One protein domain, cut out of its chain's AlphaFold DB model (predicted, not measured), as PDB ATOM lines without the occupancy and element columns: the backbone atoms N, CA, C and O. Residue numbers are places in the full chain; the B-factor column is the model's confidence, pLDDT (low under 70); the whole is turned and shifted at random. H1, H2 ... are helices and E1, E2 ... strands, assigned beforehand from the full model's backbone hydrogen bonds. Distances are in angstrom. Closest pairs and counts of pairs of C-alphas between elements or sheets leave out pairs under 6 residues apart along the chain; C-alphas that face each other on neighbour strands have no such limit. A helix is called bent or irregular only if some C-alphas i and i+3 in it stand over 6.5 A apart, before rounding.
ATOM      1  N   ALA A 376     -38.963  41.852  54.603       87.75
ATOM      2  CA  ALA A 376     -39.890  41.592  55.695       87.75
ATOM      3  C   ALA A 376     -39.386  42.233  56.990       87.75
ATOM      4  O   ALA A 376     -38.185  42.437  57.154       87.75
ATOM      5  N   HIS A 377     -40.312  42.581  57.877       80.75
ATOM      6  CA  HIS A 377     -40.036  43.209  59.166       80.75
ATOM      7  C   HIS A 377     -41.260  43.076  60.078       80.75
ATOM      8  O   HIS A 377     -42.386  43.204  59.606       80.75
ATOM      9  N   ARG A 378     -41.065  42.849  61.380       69.94
ATOM     10  CA  ARG A 378     -42.156  42.940  62.357       69.94
ATOM     11  C   ARG A 378     -42.309  44.375  62.848       69.94
ATOM     12  O   ARG A 378     -41.332  45.067  63.134       69.94
ATOM     13  N   LEU A 379     -43.559  44.807  62.947       58.78
ATOM     14  CA  LEU A 379     -43.908  46.186  63.268       58.78
ATOM     15  C   LEU A 379     -44.028  46.470  64.776       58.78
ATOM     16  O   LEU A 379     -44.043  47.628  65.174       58.78
ATOM     17  N   ASP A 380     -44.044  45.452  65.640       57.62
ATOM     18  CA  ASP A 380     -43.993  45.622  67.103       57.62
ATOM     19  C   ASP A 380     -42.640  46.164  67.601       57.62
ATOM     20  O   ASP A 380     -42.538  46.676  68.712       57.62
ATOM     21  N   GLN A 381     -41.600  46.089  66.767       58.12
ATOM     22  CA  GLN A 381     -40.270  46.653  67.030       58.12
ATOM     23  C   GLN A 381     -40.038  48.006  66.358       58.12
ATOM     24  O   GLN A 381     -38.962  48.601  66.463       58.12
ATOM     25  N   TYR A 382     -41.021  48.467  65.600       56.44
ATOM     26  CA  TYR A 382     -40.922  49.676  64.819       56.44
ATOM     27  C   TYR A 382     -41.078  50.907  65.712       56.44
ATOM     28  O   TYR A 382     -41.883  50.921  66.636       56.44
ATOM     29  N   ASP A 383     -40.285  51.941  65.435       57.53
ATOM     30  CA  ASP A 383     -40.392  53.229  66.122       57.53
ATOM     31  C   ASP A 383     -41.402  54.086  65.341       57.53
ATOM     32  O   ASP A 383     -41.040  54.543  64.250       57.53
ATOM     33  N   PRO A 384     -42.643  54.280  65.836       52.84
ATOM     34  CA  PRO A 384     -43.696  54.987  65.104       52.84
ATOM     35  C   PRO A 384     -43.347  56.458  64.847       52.84
ATOM     36  O   PRO A 384     -43.832  57.038  63.876       52.84
ATOM     37  N   ASP A 385     -42.464  57.044  65.660       53.09
ATOM     38  CA  ASP A 385     -42.016  58.425  65.490       53.09
ATOM     39  C   ASP A 385     -40.935  58.560  64.408       53.09
ATOM     40  O   ASP A 385     -40.606  59.679  63.995       53.09
ATOM     41  N   PHE A 386     -40.359  57.440  63.941       57.53
ATOM     42  CA  PHE A 386     -39.290  57.403  62.937       57.53
ATOM     43  C   PHE A 386     -38.176  58.419  63.190       57.53
ATOM     44  O   PHE A 386     -37.628  59.050  62.276       57.53
ATOM     45  N   SER A 387     -37.842  58.611  64.458       55.38
ATOM     46  CA  SER A 387     -36.898  59.641  64.849       55.38
ATOM     47  C   SER A 387     -35.468  59.274  64.412       55.38
ATOM     48  O   SER A 387     -35.106  58.110  64.220       55.38
ATOM     49  N   GLY A 388     -34.622  60.285  64.193       62.38
ATOM     50  CA  GLY A 388     -33.222  60.068  63.817       62.38
ATOM     51  C   GLY A 388     -33.037  59.475  62.414       62.38
ATOM     52  O   GLY A 388     -33.583  59.987  61.436       62.38
ATOM     53  N   PHE A 389     -32.213  58.428  62.292       57.53
ATOM     54  CA  PHE A 389     -31.809  57.882  60.990       57.53
ATOM     55  C   PHE A 389     -32.950  57.160  60.258       57.53
ATOM     56  O   PHE A 389     -32.922  57.083  59.032       57.53
ATOM     57  N   LYS A 390     -33.973  56.659  60.964       61.91
ATOM     58  CA  LYS A 390     -35.086  55.938  60.328       61.91
ATOM     59  C   LYS A 390     -35.953  56.863  59.460       61.91
ATOM     60  O   LYS A 390     -36.498  56.415  58.456       61.91
ATOM     61  N   ARG A 391     -35.965  58.179  59.736       62.12
ATOM     62  CA  ARG A 391     -36.541  59.218  58.851       62.12
ATOM     63  C   ARG A 391     -35.970  59.170  57.431       62.12
ATOM     64  O   ARG A 391     -36.627  59.591  56.488       62.12
ATOM     65  N   VAL A 392     -34.752  58.654  57.265       59.38
ATOM     66  CA  VAL A 392     -34.044  58.562  55.980       59.38
ATOM     67  C   VAL A 392     -34.606  57.437  55.093       59.38
ATOM     68  O   VAL A 392     -34.388  57.462  53.880       59.38
ATOM     69  N   TRP A 393     -35.344  56.476  55.666       67.06
ATOM     70  CA  TRP A 393     -36.093  55.440  54.933       67.06
ATOM     71  C   TRP A 393     -37.439  55.937  54.402       67.06
ATOM     72  O   TRP A 393     -37.975  55.377  53.444       67.06
ATOM     73  N   LYS A 394     -37.964  57.002  55.013       60.94
ATOM     74  CA  LYS A 394     -39.193  57.666  54.607       60.94
ATOM     75  C   LYS A 394     -38.899  58.614  53.450       60.94
ATOM     76  O   LYS A 394     -38.673  59.810  53.633       60.94
ATOM     77  N   THR A 395     -38.893  58.081  52.236       59.69
ATOM     78  CA  THR A 395     -39.183  58.915  51.070       59.69
ATOM     79  C   THR A 395     -40.686  59.232  51.061       59.69
ATOM     80  O   THR A 395     -41.500  58.481  51.602       59.69
ATOM     81  N   ARG A 396     -41.059  60.388  50.504       78.19
ATOM     82  CA  ARG A 396     -42.457  60.768  50.212       78.19
ATOM     83  C   ARG A 396     -43.133  59.680  49.337       78.19
ATOM     84  O   ARG A 396     -42.411  58.783  48.901       78.19
ATOM     85  N   PRO A 397     -44.460  59.676  49.096       89.44
ATOM     86  CA  PRO A 397     -45.139  58.580  48.384       89.44
ATOM     87  C   PRO A 397     -44.872  58.564  46.889       89.44
ATOM     88  O   PRO A 397     -45.726  58.853  46.048       89.44
ATOM     89  N   TYR A 398     -43.623  58.258  46.591       92.88
ATOM     90  CA  TYR A 398     -43.020  58.340  45.292       92.88
ATOM     91  C   TYR A 398     -42.773  56.926  44.794       92.88
ATOM     92  O   TYR A 398     -42.342  56.051  45.553       92.88
ATOM     93  N   VAL A 399     -43.026  56.728  43.508       94.75
ATOM     94  CA  VAL A 399     -42.481  55.597  42.763       94.75
ATOM     95  C   VAL A 399     -41.317  56.126  41.946       94.75
ATOM     96  O   VAL A 399     -41.437  57.165  41.291       94.75
ATOM     97  N   PHE A 400     -40.198  55.418  42.004       92.88
ATOM     98  CA  PHE A 400     -38.969  55.800  41.333       92.88
ATOM     99  C   PHE A 400     -38.603  54.814  40.229       92.88
ATOM    100  O   PHE A 400     -38.786  53.604  40.391       92.88
ATOM    101  N   HIS A 401     -38.018  55.340  39.160       90.94
ATOM    102  CA  HIS A 401     -37.381  54.590  38.082       90.94
ATOM    103  C   HIS A 401     -36.196  55.412  37.569       90.94
ATOM    104  O   HIS A 401     -36.344  56.616  37.396       90.94
ATOM    105  N   ASP A 402     -35.033  54.784  37.383       85.94
ATOM    106  CA  ASP A 402     -33.809  55.428  36.871       85.94
ATOM    107  C   ASP A 402     -33.443  56.768  37.553       85.94
ATOM    108  O   ASP A 402     -33.108  57.762  36.917       85.94
ATOM    109  N   LEU A 403     -33.541  56.816  38.889       87.06
ATOM    110  CA  LEU A 403     -33.305  58.023  39.703       87.06
ATOM    111  C   LEU A 403     -34.232  59.215  39.406       87.06
ATOM    112  O   LEU A 403     -33.944  60.348  39.809       87.06
ATOM    113  N   ASP A 404     -35.384  58.959  38.800       89.44
ATOM    114  CA  ASP A 404     -36.451  59.929  38.612       89.44
ATOM    115  C   ASP A 404     -37.711  59.526  39.381       89.44
ATOM    116  O   ASP A 404     -38.010  58.349  39.597       89.44
ATOM    117  N   ILE A 405     -38.466  60.535  39.818       92.44
ATOM    118  CA  ILE A 405     -39.802  60.340  40.385       92.44
ATOM    119  C   ILE A 405     -40.764  60.175  39.213       92.44
ATOM    120  O   ILE A 405     -41.032  61.142  38.502       92.44
ATOM    121  N   ILE A 406     -41.298  58.969  39.029       94.31
ATOM    122  CA  ILE A 406     -42.270  58.683  37.963       94.31
ATOM    123  C   ILE A 406     -43.719  58.820  38.427       94.31
ATOM    124  O   ILE A 406     -44.615  58.989  37.609       94.31
ATOM    125  N   LEU A 407     -43.969  58.770  39.736       94.69
ATOM    126  CA  LEU A 407     -45.283  59.045  40.311       94.69
ATOM    127  C   LEU A 407     -45.120  59.681  41.687       94.69
ATOM    128  O   LEU A 407     -44.338  59.187  42.492       94.69
ATOM    129  N   ASP A 408     -45.895  60.729  41.963       94.06
ATOM    130  CA  ASP A 408     -46.037  61.354  43.280       94.06
ATOM    131  C   ASP A 408     -47.521  61.356  43.667       94.06
ATOM    132  O   ASP A 408     -48.291  62.175  43.162       94.06
ATOM    133  N   LEU A 409     -47.920  60.459  44.575       92.94
ATOM    134  CA  LEU A 409     -49.325  60.332  44.979       92.94
ATOM    135  C   LEU A 409     -49.876  61.585  45.675       92.94
ATOM    136  O   LEU A 409     -51.083  61.800  45.633       92.94
ATOM    137  N   THR A 410     -49.034  62.448  46.262       90.12
ATOM    138  CA  THR A 410     -49.520  63.679  46.920       90.12
ATOM    139  C   THR A 410     -50.104  64.689  45.935       90.12
ATOM    140  O   THR A 410     -50.926  65.525  46.314       90.12
ATOM    141  N   ASN A 411     -49.702  64.605  44.665       89.56
ATOM    142  CA  ASN A 411     -50.205  65.473  43.604       89.56
ATOM    143  C   ASN A 411     -51.445  64.889  42.908       89.56
ATOM    144  O   ASN A 411     -52.085  65.581  42.115       89.56
ATOM    145  N   GLU A 412     -51.813  63.642  43.213       92.19
ATOM    146  CA  GLU A 412     -52.907  62.931  42.561       92.19
ATOM    147  C   GLU A 412     -54.200  63.060  43.367       92.19
ATOM    148  O   GLU A 412     -54.428  62.364  44.355       92.19
ATOM    149  N   ALA A 413     -55.115  63.918  42.909       88.44
ATOM    150  CA  ALA A 413     -56.395  64.143  43.590       88.44
ATOM    151  C   ALA A 413     -57.225  62.855  43.780       88.44
ATOM    152  O   ALA A 413     -58.016  62.765  44.717       88.44
ATOM    153  N   ALA A 414     -57.048  61.858  42.904       90.31
ATOM    154  CA  ALA A 414     -57.708  60.558  43.003       90.31
ATOM    155  C   ALA A 414     -57.175  59.687  44.159       90.31
ATOM    156  O   ALA A 414     -57.913  58.830  44.651       90.31
ATOM    157  N   ALA A 415     -55.931  59.908  44.602       90.12
ATOM    158  CA  ALA A 415     -55.346  59.205  45.740       90.12
ATOM    159  C   ALA A 415     -55.975  59.669  47.067       90.12
ATOM    160  O   ALA A 415     -56.278  58.845  47.930       90.12
ATOM    161  N   GLY A 416     -56.270  60.967  47.203       91.62
ATOM    162  CA  GLY A 416     -56.836  61.534  48.431       91.62
ATOM    163  C   GLY A 416     -55.898  61.318  49.619       91.62
ATOM    164  O   GLY A 416     -54.721  61.644  49.526       91.62
ATOM    165  N   ASP A 417     -56.408  60.728  50.702       88.88
ATOM    166  CA  ASP A 417     -55.623  60.422  51.909       88.88
ATOM    167  C   ASP A 417     -54.721  59.173  51.759       88.88
ATOM    168  O   ASP A 417     -54.060  58.775  52.707       88.88
ATOM    169  N   PHE A 418     -54.696  58.520  50.586       91.75
ATOM    170  CA  PHE A 418     -53.870  57.334  50.315       91.75
ATOM    171  C   PHE A 418     -52.499  57.739  49.766       91.75
ATOM    172  O   PHE A 418     -52.173  57.474  48.606       91.75
ATOM    173  N   ASP A 419     -51.706  58.409  50.596       89.56
ATOM    174  CA  ASP A 419     -50.434  59.036  50.239       89.56
ATOM    175  C   ASP A 419     -49.217  58.260  50.780       89.56
ATOM    176  O   ASP A 419     -48.201  58.840  51.164       89.56
ATOM    177  N   HIS A 420     -49.291  56.926  50.760       90.38
ATOM    178  CA  HIS A 420     -48.182  56.017  51.072       90.38
ATOM    179  C   HIS A 420     -48.085  54.896  50.042       90.38
ATOM    180  O   HIS A 420     -49.078  54.229  49.787       90.38
ATOM    181  N   VAL A 421     -46.897  54.637  49.481       93.81
ATOM    182  CA  VAL A 421     -46.681  53.549  48.506       93.81
ATOM    183  C   VAL A 421     -46.215  52.279  49.220       93.81
ATOM    184  O   VAL A 421     -45.145  52.257  49.829       93.81
ATOM    185  N   LEU A 422     -46.992  51.201  49.099       93.12
ATOM    186  CA  LEU A 422     -46.678  49.881  49.656       93.12
ATOM    187  C   LEU A 422     -46.389  48.817  48.593       93.12
ATOM    188  O   LEU A 422     -46.082  47.688  48.952       93.12
ATOM    189  N   GLY A 423     -46.437  49.149  47.309       95.88
ATOM    190  CA  GLY A 423     -46.044  48.253  46.225       95.88
ATOM    191  C   GLY A 423     -46.199  48.938  44.878       95.88
ATOM    192  O   GLY A 423     -47.102  49.756  44.714       95.88
ATOM    193  N   ALA A 424     -45.338  48.612  43.922       97.06
ATOM    194  CA  ALA A 424     -45.463  49.089  42.552       97.06
ATOM    195  C   ALA A 424     -44.943  48.045  41.557       97.06
ATOM    196  O   ALA A 424     -43.999  47.317  41.865       97.06
ATOM    197  N   ALA A 425     -45.549  48.000  40.373       97.31
ATOM    198  CA  ALA A 425     -45.147  47.142  39.262       97.31
ATOM    199  C   ALA A 425     -45.574  47.736  37.918       97.31
ATOM    200  O   ALA A 425     -46.415  48.635  37.864       97.31
ATOM    201  N   VAL A 426     -45.026  47.205  36.828       95.62
ATOM    202  CA  VAL A 426     -45.474  47.521  35.467       95.62
ATOM    203  C   VAL A 426     -46.152  46.307  34.865       95.62
ATOM    204  O   VAL A 426     -45.582  45.222  34.834       95.62
ATOM    205  N   HIS A 427     -47.350  46.517  34.335       94.06
ATOM    206  CA  HIS A 427     -48.071  45.533  33.550       94.06
ATOM    207  C   HIS A 427     -48.144  45.987  32.090       94.06
ATOM    208  O   HIS A 427     -48.483  47.138  31.815       94.06
ATOM    209  N   THR A 428     -47.854  45.087  31.151       92.19
ATOM    210  CA  THR A 428     -48.072  45.332  29.718       92.19
ATOM    211  C   THR A 428     -49.282  44.532  29.260       92.19
ATOM    212  O   THR A 428     -49.306  43.310  29.414       92.19
ATOM    213  N   ASP A 429     -50.286  45.214  28.712       89.31
ATOM    214  CA  ASP A 429     -51.497  44.556  28.227       89.31
ATOM    215  C   ASP A 429     -51.293  43.872  26.863       89.31
ATOM    216  O   ASP A 429     -50.252  43.987  26.212       89.31
ATOM    217  N   THR A 430     -52.313  43.146  26.402       87.56
ATOM    218  CA  THR A 430     -52.271  42.421  25.121       87.56
ATOM    219  C   THR A 430     -52.148  43.330  23.896       87.56
ATOM    220  O   THR A 430     -51.820  42.843  22.815       87.56
ATOM    221  N   GLU A 431     -52.443  44.623  24.037       86.12
ATOM    222  CA  GLU A 431     -52.317  45.628  22.977       86.12
ATOM    223  C   GLU A 431     -50.930  46.302  22.989       86.12
ATOM    224  O   GLU A 431     -50.607  47.062  22.075       86.12
ATOM    225  N   GLY A 432     -50.088  45.982  23.980       83.62
ATOM    226  CA  GLY A 432     -48.739  46.516  24.153       83.62
ATOM    227  C   GLY A 432     -48.676  47.812  24.961       83.62
ATOM    228  O   GLY A 432     -47.604  48.417  25.039       83.62
ATOM    229  N   SER A 433     -49.784  48.256  25.564       88.88
ATOM    230  CA  SER A 433     -49.787  49.446  26.420       88.88
ATOM    231  C   SER A 433     -49.256  49.105  27.808       88.88
ATOM    232  O   SER A 433     -49.575  48.057  28.375       88.88
ATOM    233  N   ARG A 434     -48.447  50.008  28.369       93.31
ATOM    234  CA  ARG A 434     -47.846  49.851  29.695       93.31
ATOM    235  C   ARG A 434     -48.660  50.584  30.752       93.31
ATOM    236  O   ARG A 434     -49.031  51.747  30.588       93.31
ATOM    237  N   TRP A 435     -48.875  49.906  31.868       96.31
ATOM    238  CA  TRP A 435     -49.623  50.389  33.016       96.31
ATOM    239  C   TRP A 435     -48.752  50.291  34.262       96.31
ATOM    240  O   TRP A 435     -48.330  49.200  34.644       96.31
ATOM    241  N   LEU A 436     -48.503  51.425  34.911       97.50
ATOM    242  CA  LEU A 436     -47.918  51.453  36.245       97.50
ATOM    243  C   LEU A 436     -49.022  51.127  37.251       97.50
ATOM    244  O   LEU A 436     -49.988  51.880  37.366       97.50
ATOM    245  N   ILE A 437     -48.878  50.012  37.961       98.06
ATOM    246  CA  ILE A 437     -49.777  49.564  39.026       98.06
ATOM    247  C   ILE A 437     -49.147  49.936  40.366       98.06
ATOM    248  O   ILE A 437     -47.971  49.653  40.589       98.06
ATOM    249  N   VAL A 438     -49.915  50.556  41.263       97.56
ATOM    250  CA  VAL A 438     -49.423  51.019  42.569       97.56
ATOM    251  C   VAL A 438     -50.408  50.651  43.663       97.56
ATOM    252  O   VAL A 438     -51.597  50.947  43.564       97.56
ATOM    253  N   VAL A 439     -49.910  50.029  44.730       97.44
ATOM    254  CA  VAL A 439     -50.667  49.810  45.962       97.44
ATOM    255  C   VAL A 439     -50.354  50.945  46.920       97.44
ATOM    256  O   VAL A 439     -49.213  51.101  47.361       97.44
ATOM    257  N   ALA A 440     -51.374  51.730  47.236       95.75
ATOM    258  CA  ALA A 440     -51.311  52.837  48.167       95.75
ATOM    259  C   ALA A 440     -52.013  52.504  49.488       95.75
ATOM    260  O   ALA A 440     -52.935  51.687  49.514       95.75
ATOM    261  N   SER A 441     -51.621  53.158  50.578       92.38
ATOM    262  CA  SER A 441     -52.283  53.036  51.879       92.38
ATOM    263  C   SER A 441     -52.625  54.394  52.476       92.38
ATOM    264  O   SER A 441     -51.927  55.371  52.218       92.38
ATOM    265  N   ASP A 442     -53.711  54.429  53.251       89.00
ATOM    266  CA  ASP A 442     -54.180  55.596  54.014       89.00
ATOM    267  C   ASP A 442     -53.339  55.889  55.259       89.00
ATOM    268  O   ASP A 442     -53.413  56.964  55.844       89.00
ATOM    269  N   ASN A 443     -52.542  54.915  55.676       81.00
ATOM    270  CA  ASN A 443     -51.597  55.051  56.758       81.00
ATOM    271  C   ASN A 443     -50.294  54.403  56.321       81.00
ATOM    272  O   ASN A 443     -50.284  53.320  55.741       81.00
ATOM    273  N   GLU A 444     -49.173  55.022  56.659       71.62
ATOM    274  CA  GLU A 444     -47.886  54.335  56.593       71.62
ATOM    275  C   GLU A 444     -47.905  53.153  57.567       71.62
ATOM    276  O   GLU A 444     -47.421  52.059  57.271       71.62
ATOM    277  N   PHE A 445     -48.513  53.387  58.733       73.19
ATOM    278  CA  PHE A 445     -48.495  52.488  59.865       73.19
ATOM    279  C   PHE A 445     -49.607  52.807  60.877       73.19
ATOM    280  O   PHE A 445     -49.948  53.972  61.074       73.19
ATOM    281  N   ILE A 446     -50.114  51.779  61.566       69.25
ATOM    282  CA  ILE A 446     -51.000  51.923  62.728       69.25
ATOM    283  C   ILE A 446     -50.243  51.473  63.990       69.25
ATOM    284  O   ILE A 446     -49.971  50.277  64.127       69.25
ATOM    285  N   PRO A 447     -49.915  52.389  64.923       65.38
ATOM    286  CA  PRO A 447     -49.262  52.033  66.179       65.38
ATOM    287  C   PRO A 447     -50.121  51.116  67.054       65.38
ATOM    288  O   PRO A 447     -51.342  51.272  67.136       65.38
ATOM    289  N   LEU A 448     -49.465  50.167  67.731       66.19
ATOM    290  CA  LEU A 448     -50.121  49.161  68.576       66.19
ATOM    291  C   LEU A 448     -50.947  49.777  69.719       66.19
ATOM    292  O   LEU A 448     -51.949  49.196  70.121       66.19
ATOM    293  N   ASP A 449     -50.548  50.941  70.231       65.19
ATOM    294  CA  ASP A 449     -51.137  51.621  71.390       65.19
ATOM    295  C   ASP A 449     -52.401  52.442  71.077       65.19
ATOM    296  O   ASP A 449     -53.184  52.723  71.984       65.19
ATOM    297  N   VAL A 450     -52.640  52.796  69.810       66.75
ATOM    298  CA  VAL A 450     -53.845  53.534  69.366       66.75
ATOM    299  C   VAL A 450     -54.748  52.714  68.441       66.75
ATOM    300  O   VAL A 450     -55.787  53.191  67.982       66.75
ATOM    301  N   ARG A 451     -54.372  51.462  68.187       66.00
ATOM    302  CA  ARG A 451     -54.992  50.543  67.229       66.00
ATOM    303  C   ARG A 451     -56.494  50.343  67.424       66.00
ATOM    304  O   ARG A 451     -57.248  50.477  66.467       66.00
ATOM    305  N   ASP A 452     -56.931  50.111  68.661       69.06
ATOM    306  CA  ASP A 452     -58.343  49.855  68.992       69.06
ATOM    307  C   ASP A 452     -59.253  51.076  68.750       69.06
ATOM    308  O   ASP A 452     -60.478  50.979  68.816       69.06
ATOM    309  N   SER A 453     -58.660  52.245  68.479       69.06
ATOM    310  CA  SER A 453     -59.374  53.494  68.198       69.06
ATOM    311  C   SER A 453     -59.476  53.843  66.707       69.06
ATOM    312  O   SER A 453     -60.127  54.833  66.365       69.06
ATOM    313  N   LEU A 454     -58.873  53.041  65.820       70.50
ATOM    314  CA  LEU A 454     -58.843  53.270  64.372       70.50
ATOM    315  C   LEU A 454     -59.642  52.199  63.605       70.50
ATOM    316  O   LEU A 454     -59.749  51.067  64.064       70.50
ATOM    317  N   PRO A 455     -60.194  52.515  62.418       69.00
ATOM    318  CA  PRO A 455     -61.013  51.586  61.625       69.00
ATOM    319  C   PRO A 455     -60.224  50.480  60.887       69.00
ATOM    320  O   PRO A 455     -60.803  49.791  60.048       69.00
ATOM    321  N   GLY A 456     -58.934  50.293  61.188       79.12
ATOM    322  CA  GLY A 456     -58.019  49.418  60.444       79.12
ATOM    323  C   GLY A 456     -57.311  50.148  59.299       79.12
ATOM    324  O   GLY A 456     -57.676  51.269  58.945       79.12
ATOM    325  N   GLN A 457     -56.264  49.535  58.744       87.06
ATOM    326  CA  GLN A 457     -55.485  50.115  57.644       87.06
ATOM    327  C   GLN A 457     -56.115  49.732  56.307       87.06
ATOM    328  O   GLN A 457     -56.432  48.560  56.082       87.06
ATOM    329  N   THR A 458     -56.270  50.692  55.398       93.00
ATOM    330  CA  THR A 458     -56.828  50.431  54.069       93.00
ATOM    331  C   THR A 458     -55.738  50.479  53.008       93.00
ATOM    332  O   THR A 458     -54.889  51.372  52.986       93.00
ATOM    333  N   PHE A 459     -55.797  49.527  52.083       95.12
ATOM    334  CA  PHE A 459     -54.990  49.481  50.873       95.12
ATOM    335  C   PHE A 459     -55.877  49.763  49.663       95.12
ATOM    336  O   PHE A 459     -56.961  49.189  49.531       95.12
ATOM    337  N   LYS A 460     -55.414  50.621  48.757       96.69
ATOM    338  CA  LYS A 460     -56.039  50.884  47.460       96.69
ATOM    339  C   LYS A 460     -55.055  50.607  46.346       96.69
ATOM    340  O   LYS A 460     -53.911  51.033  46.415       96.69
ATOM    341  N   VAL A 461     -55.514  49.932  45.304       98.06
ATOM    342  CA  VAL A 461     -54.727  49.718  44.094       98.06
ATOM    343  C   VAL A 461     -55.162  50.718  43.044       98.06
ATOM    344  O   VAL A 461     -56.348  50.816  42.715       98.06
ATOM    345  N   PHE A 462     -54.181  51.433  42.517       97.62
ATOM    346  CA  PHE A 462     -54.331  52.350  41.410       97.62
ATOM    347  C   PHE A 462     -53.558  51.851  40.194       97.62
ATOM    348  O   PHE A 462     -52.599  51.086  40.321       97.62
ATOM    349  N   ARG A 463     -53.946  52.334  39.017       96.81
ATOM    350  CA  ARG A 463     -53.121  52.246  37.815       96.81
ATOM    351  C   ARG A 463     -53.048  53.573  37.081       96.81
ATOM    352  O   ARG A 463     -53.976  54.372  37.154       96.81
ATOM    353  N   VAL A 464     -51.981  53.778  36.325       96.81
ATOM    354  CA  VAL A 464     -51.848  54.899  35.389       96.81
ATOM    355  C   VAL A 464     -51.119  54.436  34.131       96.81
ATOM    356  O   VAL A 464     -50.186  53.635  34.205       96.81
ATOM    357  N   ALA A 465     -51.566  54.898  32.964       96.25
ATOM    358  CA  ALA A 465     -50.892  54.609  31.701       96.25
ATOM    359  C   ALA A 465     -49.536  55.323  31.653       96.25
ATOM    360  O   ALA A 465     -49.459  56.513  31.975       96.25
ATOM    361  N   VAL A 466     -48.487  54.632  31.210       94.31
ATOM    362  CA  VAL A 466     -47.126  55.180  31.111       94.31
ATOM    363  C   VAL A 466     -46.551  55.012  29.708       94.31
ATOM    364  O   VAL A 466     -46.911  54.083  28.984       94.31
ATOM    365  N   ASP A 467     -45.667  55.926  29.314       87.38
ATOM    366  CA  ASP A 467     -44.954  55.841  28.040       87.38
ATOM    367  C   ASP A 467     -43.705  54.938  28.108       87.38
ATOM    368  O   ASP A 467     -43.436  54.253  29.098       87.38
ATOM    369  N   GLY A 468     -42.926  54.912  27.021       81.69
ATOM    370  CA  GLY A 468     -41.689  54.131  26.944       81.69
ATOM    371  C   GLY A 468     -40.607  54.548  27.952       81.69
ATOM    372  O   GLY A 468     -39.756  53.721  28.261       81.69
ATOM    373  N   ASN A 469     -40.673  55.773  28.483       80.38
ATOM    374  CA  ASN A 469     -39.762  56.325  29.491       80.38
ATOM    375  C   ASN A 469     -40.381  56.299  30.901       80.38
ATOM    376  O   ASN A 469     -39.937  57.030  31.786       80.38
ATOM    377  N   MET A 470     -41.433  55.499  31.099       90.69
ATOM    378  CA  MET A 470     -42.160  55.365  32.363       90.69
ATOM    379  C   MET A 470     -42.851  56.643  32.856       90.69
ATOM    380  O   MET A 470     -43.258  56.708  34.015       90.69
ATOM    381  N   GLN A 471     -43.052  57.638  31.989       89.81
ATOM    382  CA  GLN A 471     -43.745  58.867  32.366       89.81
ATOM    383  C   GLN A 471     -45.267  58.676  32.291       89.81
ATOM    384  O   GLN A 471     -45.760  58.153  31.285       89.81
ATOM    385  N   PRO A 472     -46.037  59.102  33.311       91.81
ATOM    386  CA  PRO A 472     -47.495  59.055  33.277       91.81
ATOM    387  C   PRO A 472     -48.073  59.849  32.102       91.81
ATOM    388  O   PRO A 472     -47.741  61.014  31.887       91.81
ATOM    389  N   THR A 473     -48.984  59.230  31.351       93.50
ATOM    390  CA  THR A 473     -49.653  59.840  30.184       93.50
ATOM    391  C   THR A 473     -51.159  60.030  30.369       93.50
ATOM    392  O   THR A 473     -51.799  60.713  29.568       93.50
ATOM    393  N   GLY A 474     -51.731  59.451  31.429       89.44
ATOM    394  CA  GLY A 474     -53.151  59.524  31.770       89.44
ATOM    395  C   GLY A 474     -53.389  59.921  33.226       89.44
ATOM    396  O   GLY A 474     -52.453  60.227  33.958       89.44
ATOM    397  N   ALA A 475     -54.656  59.916  33.643       93.06
ATOM    398  CA  ALA A 475     -55.032  60.137  35.038       93.06
ATOM    399  C   ALA A 475     -54.869  58.853  35.867       93.06
ATOM    400  O   ALA A 475     -54.990  57.750  35.333       93.06
ATOM    401  N   LEU A 476     -54.648  59.002  37.174       96.06
ATOM    402  CA  LEU A 476     -54.629  57.882  38.110       96.06
ATOM    403  C   LEU A 476     -56.032  57.253  38.239       96.06
ATOM    404  O   LEU A 476     -57.002  57.922  38.600       96.06
ATOM    405  N   GLU A 477     -56.140  55.956  37.958       95.94
ATOM    406  CA  GLU A 477     -57.384  55.184  37.978       95.94
ATOM    407  C   GLU A 477     -57.446  54.271  39.204       95.94
ATOM    408  O   GLU A 477     -56.519  53.509  39.467       95.94
ATOM    409  N   PHE A 478     -58.561  54.298  39.934       96.75
ATOM    410  CA  PHE A 478     -58.828  53.360  41.026       96.75
ATOM    411  C   PHE A 478     -59.266  51.991  40.487       96.75
ATOM    412  O   PHE A 478     -60.138  51.922  39.620       96.75
ATOM    413  N   LEU A 479     -58.716  50.912  41.051       96.94
ATOM    414  CA  LEU A 479     -59.076  49.537  40.699       96.94
ATOM    415  C   LEU A 479     -59.811  48.820  41.832       96.94
ATOM    416  O   LEU A 479     -60.977  48.457  41.696       96.94
ATOM    417  N   HIS A 480     -59.125  48.609  42.955       97.56
ATOM    418  CA  HIS A 480     -59.607  47.770  44.052       97.56
ATOM    419  C   HIS A 480     -59.189  48.348  45.402       97.56
ATOM    420  O   HIS A 480     -58.201  49.075  45.493       97.56
ATOM    421  N   GLN A 481     -59.912  47.992  46.466       96.56
ATOM    422  CA  GLN A 481     -59.510  48.307  47.837       96.56
ATOM    423  C   GLN A 481     -59.698  47.111  48.763       96.56
ATOM    424  O   GLN A 481     -60.570  46.271  48.531       96.56
ATOM    425  N   TYR A 482     -58.929  47.095  49.843       95.75
ATOM    426  CA  TYR A 482     -59.078  46.159  50.946       95.75
ATOM    427  C   TYR A 482     -58.797  46.875  52.265       95.75
ATOM    428  O   TYR A 482     -57.802  47.586  52.375       95.75
ATOM    429  N   THR A 483     -59.664  46.687  53.259       93.44
ATOM    430  CA  THR A 483     -59.451  47.196  54.619       93.44
ATOM    431  C   THR A 483     -59.066  46.027  55.509       93.44
ATOM    432  O   THR A 483     -59.842  45.083  55.669       93.44
ATOM    433  N   MET A 484     -57.854  46.087  56.049       89.62
ATOM    434  CA  MET A 484     -57.309  45.071  56.936       89.62
ATOM    435  C   MET A 484     -57.974  45.169  58.318       89.62
ATOM    436  O   MET A 484     -58.115  46.285  58.832       89.62
ATOM    437  N   PRO A 485     -58.374  44.034  58.927       86.44
ATOM    438  CA  PRO A 485     -58.903  44.010  60.289       86.44
ATOM    439  C   PRO A 485     -57.938  44.653  61.282       86.44
ATOM    440  O   PRO A 485     -56.720  44.559  61.106       86.44
ATOM    441  N   VAL A 486     -58.474  45.281  62.336       81.12
ATOM    442  CA  VAL A 486     -57.630  45.996  63.300       81.12
ATOM    443  C   VAL A 486     -56.631  45.046  63.926       81.12
ATOM    444  O   VAL A 486     -55.473  45.409  63.922       81.12
ATOM    445  N   GLU A 487     -57.026  43.825  64.308       78.69
ATOM    446  CA  GLU A 487     -56.219  42.718  64.863       78.69
ATOM    447  C   GLU A 487     -55.094  42.156  63.970       78.69
ATOM    448  O   GLU A 487     -54.214  41.448  64.477       78.69
ATOM    449  N   MET A 488     -54.961  42.616  62.724       83.94
ATOM    450  CA  MET A 488     -53.887  42.229  61.799       83.94
ATOM    451  C   MET A 488     -52.863  43.345  61.531       83.94
ATOM    452  O   MET A 488     -53.132  44.525  61.759       83.94
ATOM    453  N   MET A 489     -51.661  42.972  61.081       82.94
ATOM    454  CA  MET A 489     -50.588  43.894  60.683       82.94
ATOM    455  C   MET A 489     -49.805  43.338  59.492       82.94
ATOM    456  O   MET A 489     -49.485  42.152  59.464       82.94
ATOM    457  N   TYR A 490     -49.436  44.184  58.528       87.31
ATOM    458  CA  TYR A 490     -48.571  43.748  57.431       87.31
ATOM    459  C   TYR A 490     -47.128  43.552  57.924       87.31
ATOM    460  O   TYR A 490     -46.611  44.323  58.722       87.31
ATOM    461  N   GLN A 491     -46.452  42.517  57.445       87.00
ATOM    462  CA  GLN A 491     -45.043  42.230  57.733       87.00
ATOM    463  C   GLN A 491     -44.147  42.493  56.513       87.00
ATOM    464  O   GLN A 491     -42.933  42.696  56.620       87.00
ATOM    465  N   SER A 492     -44.740  42.488  55.322       91.31
ATOM    466  CA  SER A 492     -44.087  42.837  54.067       91.31
ATOM    467  C   SER A 492     -44.894  43.893  53.321       91.31
ATOM    468  O   SER A 492     -46.071  44.098  53.581       91.31
ATOM    469  N   HIS A 493     -44.247  44.560  52.372       92.88
ATOM    470  CA  HIS A 493     -44.954  45.330  51.350       92.88
ATOM    471  C   HIS A 493     -45.635  44.368  50.357       92.88
ATOM    472  O   HIS A 493     -45.474  43.147  50.461       92.88
ATOM    473  N   PHE A 494     -46.377  44.911  49.392       95.94
ATOM    474  CA  PHE A 494     -46.902  44.143  48.267       95.94
ATOM    475  C   PHE A 494     -45.793  43.909  47.249       95.94
ATOM    476  O   PHE A 494     -45.334  44.844  46.586       95.94
ATOM    477  N   TYR A 495     -45.372  42.656  47.122       95.81
ATOM    478  CA  TYR A 495     -44.435  42.257  46.085       95.81
ATOM    479  C   TYR A 495     -45.175  41.615  44.928       95.81
ATOM    480  O   TYR A 495     -45.986  40.716  45.132       95.81
ATOM    481  N   PHE A 496     -44.916  42.135  43.733       97.31
ATOM    482  CA  PHE A 496     -45.608  41.754  42.513       97.31
ATOM    483  C   PHE A 496     -44.885  40.647  41.753       97.31
ATOM    484  O   PHE A 496     -43.656  40.572  41.793       97.31
ATOM    485  N   SER A 497     -45.662  39.863  41.006       95.44
ATOM    486  CA  SER A 497     -45.175  38.999  39.937       95.44
ATOM    487  C   SER A 497     -44.441  39.807  38.869       95.44
ATOM    488  O   SER A 497     -44.631  41.019  38.724       95.44
ATOM    489  N   GLU A 498     -43.587  39.132  38.113       87.94
ATOM    490  CA  GLU A 498     -42.771  39.729  37.054       87.94
ATOM    491  C   GLU A 498     -43.600  40.403  35.949       87.94
ATOM    492  O   GLU A 498     -43.181  41.402  35.373       87.94
ATOM    493  N   ASP A 499     -44.802  39.891  35.679       90.44
ATOM    494  CA  ASP A 499     -45.749  40.463  34.713       90.44
ATOM    495  C   ASP A 499     -46.632  41.601  35.276       90.44
ATOM    496  O   ASP A 499     -47.474  42.159  34.558       90.44
ATOM    497  N   GLY A 500     -46.475  41.917  36.567       94.44
ATOM    498  CA  GLY A 500     -47.214  42.958  37.279       94.44
ATOM    499  C   GLY A 500     -48.699  42.659  37.516       94.44
ATOM    500  O   GLY A 500     -49.432  43.551  37.944       94.44
ATOM    501  N   THR A 501     -49.172  41.439  37.241       95.62
ATOM    502  CA  THR A 501     -50.602  41.095  37.348       95.62
ATOM    503  C   THR A 501     -51.024  40.629  38.735       95.62
ATOM    504  O   THR A 501     -52.201  40.741  39.080       95.62
ATOM    505  N   LYS A 502     -50.096  40.114  39.542       97.88
ATOM    506  CA  LYS A 502     -50.374  39.591  40.883       97.88
ATOM    507  C   LYS A 502     -49.448  40.217  41.899       97.88
ATOM    508  O   LYS A 502     -48.336  40.599  41.559       97.88
ATOM    509  N   ALA A 503     -49.889  40.297  43.149       98.12
ATOM    510  CA  ALA A 503     -49.035  40.682  44.263       98.12
ATOM    511  C   ALA A 503     -49.375  39.913  45.534       98.12
ATOM    512  O   ALA A 503     -50.493  39.429  45.702       98.12
ATOM    513  N   VAL A 504     -48.413  39.832  46.446       97.88
ATOM    514  CA  VAL A 504     -48.587  39.200  47.752       97.88
ATOM    515  C   VAL A 504     -48.031  40.090  48.855       97.88
ATOM    516  O   VAL A 504     -46.987  40.728  48.705       97.88
ATOM    517  N   CYS A 505     -48.757  40.141  49.965       95.81
ATOM    518  CA  CYS A 505     -48.379  40.799  51.203       95.81
ATOM    519  C   CYS A 505     -48.524  39.788  52.346       95.81
ATOM    520  O   CYS A 505     -49.559  39.137  52.485       95.81
ATOM    521  N   THR A 506     -47.475  39.636  53.149       94.69
ATOM    522  CA  THR A 506     -47.513  38.791  54.347       94.69
ATOM    523  C   THR A 506     -48.092  39.594  55.497       94.69
ATOM    524  O   THR A 506     -47.635  40.707  55.751       94.69
ATOM    525  N   ILE A 507     -49.055  39.022  56.206       91.44
ATOM    526  CA  ILE A 507     -49.750  39.623  57.341       91.44
ATOM    527  C   ILE A 507     -49.553  38.734  58.569       91.44
ATOM    528  O   ILE A 507     -49.528  37.510  58.469       91.44
ATOM    529  N   VAL A 508     -49.415  39.356  59.734       88.19
ATOM    530  CA  VAL A 508     -49.419  38.689  61.036       88.19
ATOM    531  C   VAL A 508     -50.664  39.129  61.793       88.19
ATOM    532  O   VAL A 508     -50.908  40.329  61.953       88.19
ATOM    533  N   GLY A 509     -51.446  38.162  62.255       86.56
ATOM    534  CA  GLY A 509     -52.619  38.392  63.089       86.56
ATOM    535  C   GLY A 509     -52.352  38.096  64.561       86.56
ATOM    536  O   GLY A 509     -51.458  37.318  64.900       86.56
ATOM    537  N   ASP A 510     -53.120  38.750  65.435       82.44
ATOM    538  CA  ASP A 510     -53.129  38.515  66.883       82.44
ATOM    539  C   ASP A 510     -51.760  38.675  67.571       82.44
ATOM    540  O   ASP A 510     -51.425  37.971  68.516       82.44
ATOM    541  N   LEU A 511     -50.956  39.666  67.155       75.56
ATOM    542  CA  LEU A 511     -49.650  39.955  67.779       75.56
ATOM    543  C   LEU A 511     -49.696  40.155  69.309       75.56
ATOM    544  O   LEU A 511     -48.689  39.917  69.974       75.56
ATOM    545  N   LEU A 512     -50.828  40.619  69.852       76.12
ATOM    546  CA  LEU A 512     -51.027  40.844  71.291       76.12
ATOM    547  C   LEU A 512     -51.560  39.609  72.031       76.12
ATOM    548  O   LEU A 512     -51.542  39.595  73.261       76.12
ATOM    549  N   ASP A 513     -52.004  38.586  71.300       84.06
ATOM    550  CA  ASP A 513     -52.451  37.305  71.837       84.06
ATOM    551  C   ASP A 513     -51.575  36.174  71.266       84.06
ATOM    552  O   ASP A 513     -51.917  35.541  70.261       84.06
ATOM    553  N   PRO A 514     -50.418  35.904  71.904       78.38
ATOM    554  CA  PRO A 514     -49.482  34.873  71.476       78.38
ATOM    555  C   PRO A 514     -50.124  33.506  71.242       78.38
ATOM    556  O   PRO A 514     -49.603  32.730  70.444       78.38
ATOM    557  N   ASP A 515     -51.219  33.175  71.927       84.81
ATOM    558  CA  ASP A 515     -51.882  31.872  71.820       84.81
ATOM    559  C   ASP A 515     -52.702  31.721  70.535       84.81
ATOM    560  O   ASP A 515     -52.834  30.602  70.033       84.81
ATOM    561  N   ASN A 516     -53.138  32.832  69.939       85.81
ATOM    562  CA  ASN A 516     -53.903  32.866  68.689       85.81
ATOM    563  C   ASN A 516     -53.111  33.408  67.486       85.81
ATOM    564  O   ASN A 516     -53.655  33.520  66.387       85.81
ATOM    565  N   LEU A 517     -51.810  33.676  67.659       89.25
ATOM    566  CA  LEU A 517     -50.947  34.212  66.607       89.25
ATOM    567  C   LEU A 517     -50.999  33.359  65.330       89.25
ATOM    568  O   LEU A 517     -50.809  32.135  65.352       89.25
ATOM    569  N   HIS A 518     -51.224  34.026  64.204       91.88
ATOM    570  CA  HIS A 518     -51.339  33.412  62.885       91.88
ATOM    571  C   HIS A 518     -50.654  34.258  61.808       91.88
ATOM    572  O   HIS A 518     -50.369  35.442  62.006       91.88
ATOM    573  N   ILE A 519     -50.331  33.613  60.687       92.81
ATOM    574  CA  ILE A 519     -49.678  34.241  59.537       92.81
ATOM    575  C   ILE A 519     -50.548  34.011  58.309       92.81
ATOM    576  O   ILE A 519     -50.861  32.866  57.962       92.81
ATOM    577  N   ASP A 520     -50.869  35.116  57.646       94.75
ATOM    578  CA  ASP A 520     -51.770  35.185  56.508       94.75
ATOM    579  C   ASP A 520     -51.060  35.760  55.284       94.75
ATOM    580  O   ASP A 520     -50.119  36.552  55.386       94.75
ATOM    581  N   LEU A 521     -51.550  35.397  54.103       96.75
ATOM    582  CA  LEU A 521     -51.161  35.995  52.833       96.75
ATOM    583  C   LEU A 521     -52.345  36.761  52.251       96.75
ATOM    584  O   LEU A 521     -53.352  36.169  51.857       96.75
ATOM    585  N   LEU A 522     -52.198  38.081  52.157       97.25
ATOM    586  CA  LEU A 522     -53.085  38.940  51.382       97.25
ATOM    587  C   LEU A 522     -52.572  38.984  49.947       97.25
ATOM    588  O   LEU A 522     -51.552  39.605  49.645       97.25
ATOM    589  N   ARG A 523     -53.293  38.309  49.058       98.00
ATOM    590  CA  ARG A 523     -52.998  38.252  47.629       98.00
ATOM    591  C   ARG A 523     -53.846  39.248  46.873       98.00
ATOM    592  O   ARG A 523     -55.022  39.442  47.177       98.00
ATOM    593  N   TYR A 524     -53.251  39.834  45.855       98.19
ATOM    594  CA  TYR A 524     -53.905  40.687  44.886       98.19
ATOM    595  C   TYR A 524     -53.761  40.068  43.500       98.19
ATOM    596  O   TYR A 524     -52.681  39.615  43.129       98.19
ATOM    597  N   ASP A 525     -54.844  40.078  42.737       97.62
ATOM    598  CA  ASP A 525     -54.862  39.748  41.320       97.62
ATOM    599  C   ASP A 525     -55.528  40.901  40.564       97.62
ATOM    600  O   ASP A 525     -56.582  41.406  40.966       97.62
ATOM    601  N   LEU A 526     -54.911  41.332  39.466       95.75
ATOM    602  CA  LEU A 526     -55.345  42.495  38.698       95.75
ATOM    603  C   LEU A 526     -56.795  42.367  38.212       95.75
ATOM    604  O   LEU A 526     -57.490  43.379  38.114       95.75
ATOM    605  N   GLN A 527     -57.257  41.144  37.935       94.19
ATOM    606  CA  GLN A 527     -58.603  40.872  37.436       94.19
ATOM    607  C   GLN A 527     -59.607  40.626  38.563       94.19
ATOM    608  O   GLN A 527     -60.739  41.102  38.475       94.19
ATOM    609  N   SER A 528     -59.227  39.862  39.593       95.94
ATOM    610  CA  SER A 528     -60.168  39.433  40.645       95.94
ATOM    611  C   SER A 528     -60.116  40.228  41.954       95.94
ATOM    612  O   SER A 528     -61.006  40.073  42.790       95.94
ATOM    613  N   GLY A 529     -59.129  41.106  42.136       97.25
ATOM    614  CA  GLY A 529     -58.964  41.904  43.347       97.25
ATOM    615  C   GLY A 529     -58.246  41.154  44.472       97.25
ATOM    616  O   GLY A 529     -57.335  40.366  44.228       97.25
ATOM    617  N   PHE A 530     -58.611  41.450  45.722       98.12
ATOM    618  CA  PHE A 530     -57.931  40.927  46.910       98.12
ATOM    619  C   PHE A 530     -58.517  39.600  47.415       98.12
ATOM    620  O   PHE A 530     -59.730  39.394  47.397       98.12
ATOM    621  N   SER A 531     -57.656  38.737  47.954       97.44
ATOM    622  CA  SER A 531     -58.017  37.513  48.677       97.44
ATOM    623  C   SER A 531     -57.068  37.282  49.855       97.44
ATOM    624  O   SER A 531     -55.920  37.717  49.812       97.44
ATOM    625  N   VAL A 532     -57.538  36.616  50.911       95.88
ATOM    626  CA  VAL A 532     -56.745  36.328  52.118       95.88
ATOM    627  C   VAL A 532     -56.741  34.829  52.376       95.88
ATOM    628  O   VAL A 532     -57.787  34.185  52.296       95.88
ATOM    629  N   GLU A 533     -55.573  34.283  52.697       96.38
ATOM    630  CA  GLU A 533     -55.399  32.894  53.114       96.38
ATOM    631  C   GLU A 533     -54.550  32.828  54.381       96.38
ATOM    632  O   GLU A 533     -53.425  33.323  54.392       96.38
ATOM    633  N   GLN A 534     -55.056  32.156  55.413       95.19
ATOM    634  CA  GLN A 534     -54.261  31.808  56.585       95.19
ATOM    635  C   GLN A 534     -53.388  30.593  56.276       95.19
ATOM    636  O   GLN A 534     -53.897  29.490  56.071       95.19
ATOM    637  N   ILE A 535     -52.070  30.788  56.281       95.12
ATOM    638  CA  ILE A 535     -51.098  29.744  55.927       95.12
ATOM    639  C   ILE A 535     -50.481  29.065  57.151       95.12
ATOM    640  O   ILE A 535     -49.899  27.987  57.028       95.12
ATOM    641  N   TRP A 536     -50.599  29.670  58.335       95.00
ATOM    642  CA  TRP A 536     -50.062  29.109  59.571       95.00
ATOM    643  C   TRP A 536     -50.767  29.660  60.811       95.00
ATOM    644  O   TRP A 536     -51.210  30.805  60.825       95.00
ATOM    645  N   SER A 537     -50.846  28.857  61.873       93.12
ATOM    646  CA  SER A 537     -51.337  29.287  63.186       93.12
ATOM    647  C   SER A 537     -50.627  28.544  64.310       93.12
ATOM    648  O   SER A 537     -50.438  27.325  64.239       93.12
ATOM    649  N   ARG A 538     -50.305  29.270  65.386       90.62
ATOM    650  CA  ARG A 538     -49.711  28.708  66.604       90.62
ATOM    651  C   ARG A 538     -50.653  27.758  67.344       90.62
ATOM    652  O   ARG A 538     -50.183  26.884  68.065       90.62
ATOM    653  N   ALA A 539     -51.962  27.858  67.123       90.62
ATOM    654  CA  ALA A 539     -52.953  26.995  67.762       90.62
ATOM    655  C   ALA A 539     -52.860  25.515  67.326       90.62
ATOM    656  O   ALA A 539     -53.570  24.668  67.870       90.62
TER     657      ALA A 539
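AT A GLANCE: This is residues 376 to 539 of the 888 residues of an uncharacterized protein of Marinobacter sp. DSM 11874 (UniProt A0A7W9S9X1). Picture two strongly twisted sheets of four strands each, E3 to E6 and E7 to E10, partly face to face as a sandwich, with the chain passing from one to the other between E6 and E7. A small hairpin of E1 and E2 lies on the side of the first sheet away from the second, and the short helix H1 comes before it in a long stretch of loop, far from both sheets. The printed part has 164 residues, with one named helix and ten named strands in the order H1 and then E1 to E10; each sheet is antiparallel, in the order E3, E4, E5, E6 and E7, E8, E9, E10. The class is mostly strand, though only 75 of the 164 residues are in named elements, under half. The whole is compact, with a radius of gyration of the C-alphas of 16.5 A and spans of 50 by 37 by 25 A.

IN THESE COORDINATES: Start at Ala 376 and pass residues 376 to 387, which hold no named element, to C-alpha 388 at (-33.222, 60.068, 63.817), where H1 begins, residues 388 to 392. It is neither bent nor irregular, but only just: C-alphas 388 and 391 are 6.0 A apart. Next come E1, residues 398 to 401, and E2, residues 404 to 408. Find C-alpha 420 at (-48.182, 56.017, 51.072); from there E3 runs to residue 428 over 23.9 A and bends by 55 degrees at residue 423. E4 follows at residues 434 to 441, 22.8 A long, E5 at 458 to 466, 25.4 A, and E6 at 477 to 483, 18.6 A. Then read E7, just residues 488 to 490, E8 at 502 to 509, 22.4 A, E9 at 518 to 525, 22.8 A, and E10 at 529 to 537, 24.7 A, ending at C-alpha 537, (-51.337, 29.287, 63.186).

HOW THE PARTS SIT: Look first at E3, E4, E5 and E6, a meander, each strand the antiparallel neighbour of the one before. N 425 and O 437 of the hairpin E3 and E4 are 2.9 A apart, N 438 and O 462 of the hairpin E4 and E5 2.9 A, and N 461 and O 480 of the hairpin E5 and E6 2.8 A, each within hydrogen-bond range. E7, E8, E9 and E10 form a second meander: look for N 489 and O 508 at 2.9 A, N 505 and O 522 at 2.9 A, and N 521 and O 533 at 2.8 A. The two sheets make a sandwich, face to face, with best planes 13 degrees apart and strands at 25 degrees to each other. Between their edge strands E6 and E10 the closest C-alphas, those of His 480 and Gly 529, are 5.9 A apart, while E3 and E8 are near each other, with 8 pairs of C-alphas within 10 A. Residues 495 to 496 pair antiparallel with residues 503 to 504 of E8. In the hairpin E1 and E2, N 399 and O 407 are 3.0 A apart; the closest C-alphas of E1 and E3, those of Tyr 398 and Val 421, are 6.8 A apart. H1 is not on either four-stranded sheet; its one O i to N i+4 pair is out of range, while 2 of 2 O i to N i+3 pairs are within it.

THE WHOLE: The C-alphas farthest apart, those of Gly 468 and Asp 515, are 51.1 A apart. The printed part has no cut; the long links are E2 to E3, E4 to E5 and E7 to E8. Mean pLDDT of the printed part is 86.4, and you will find values under 70 at residues 378 to 395, 446 to 453 and 455.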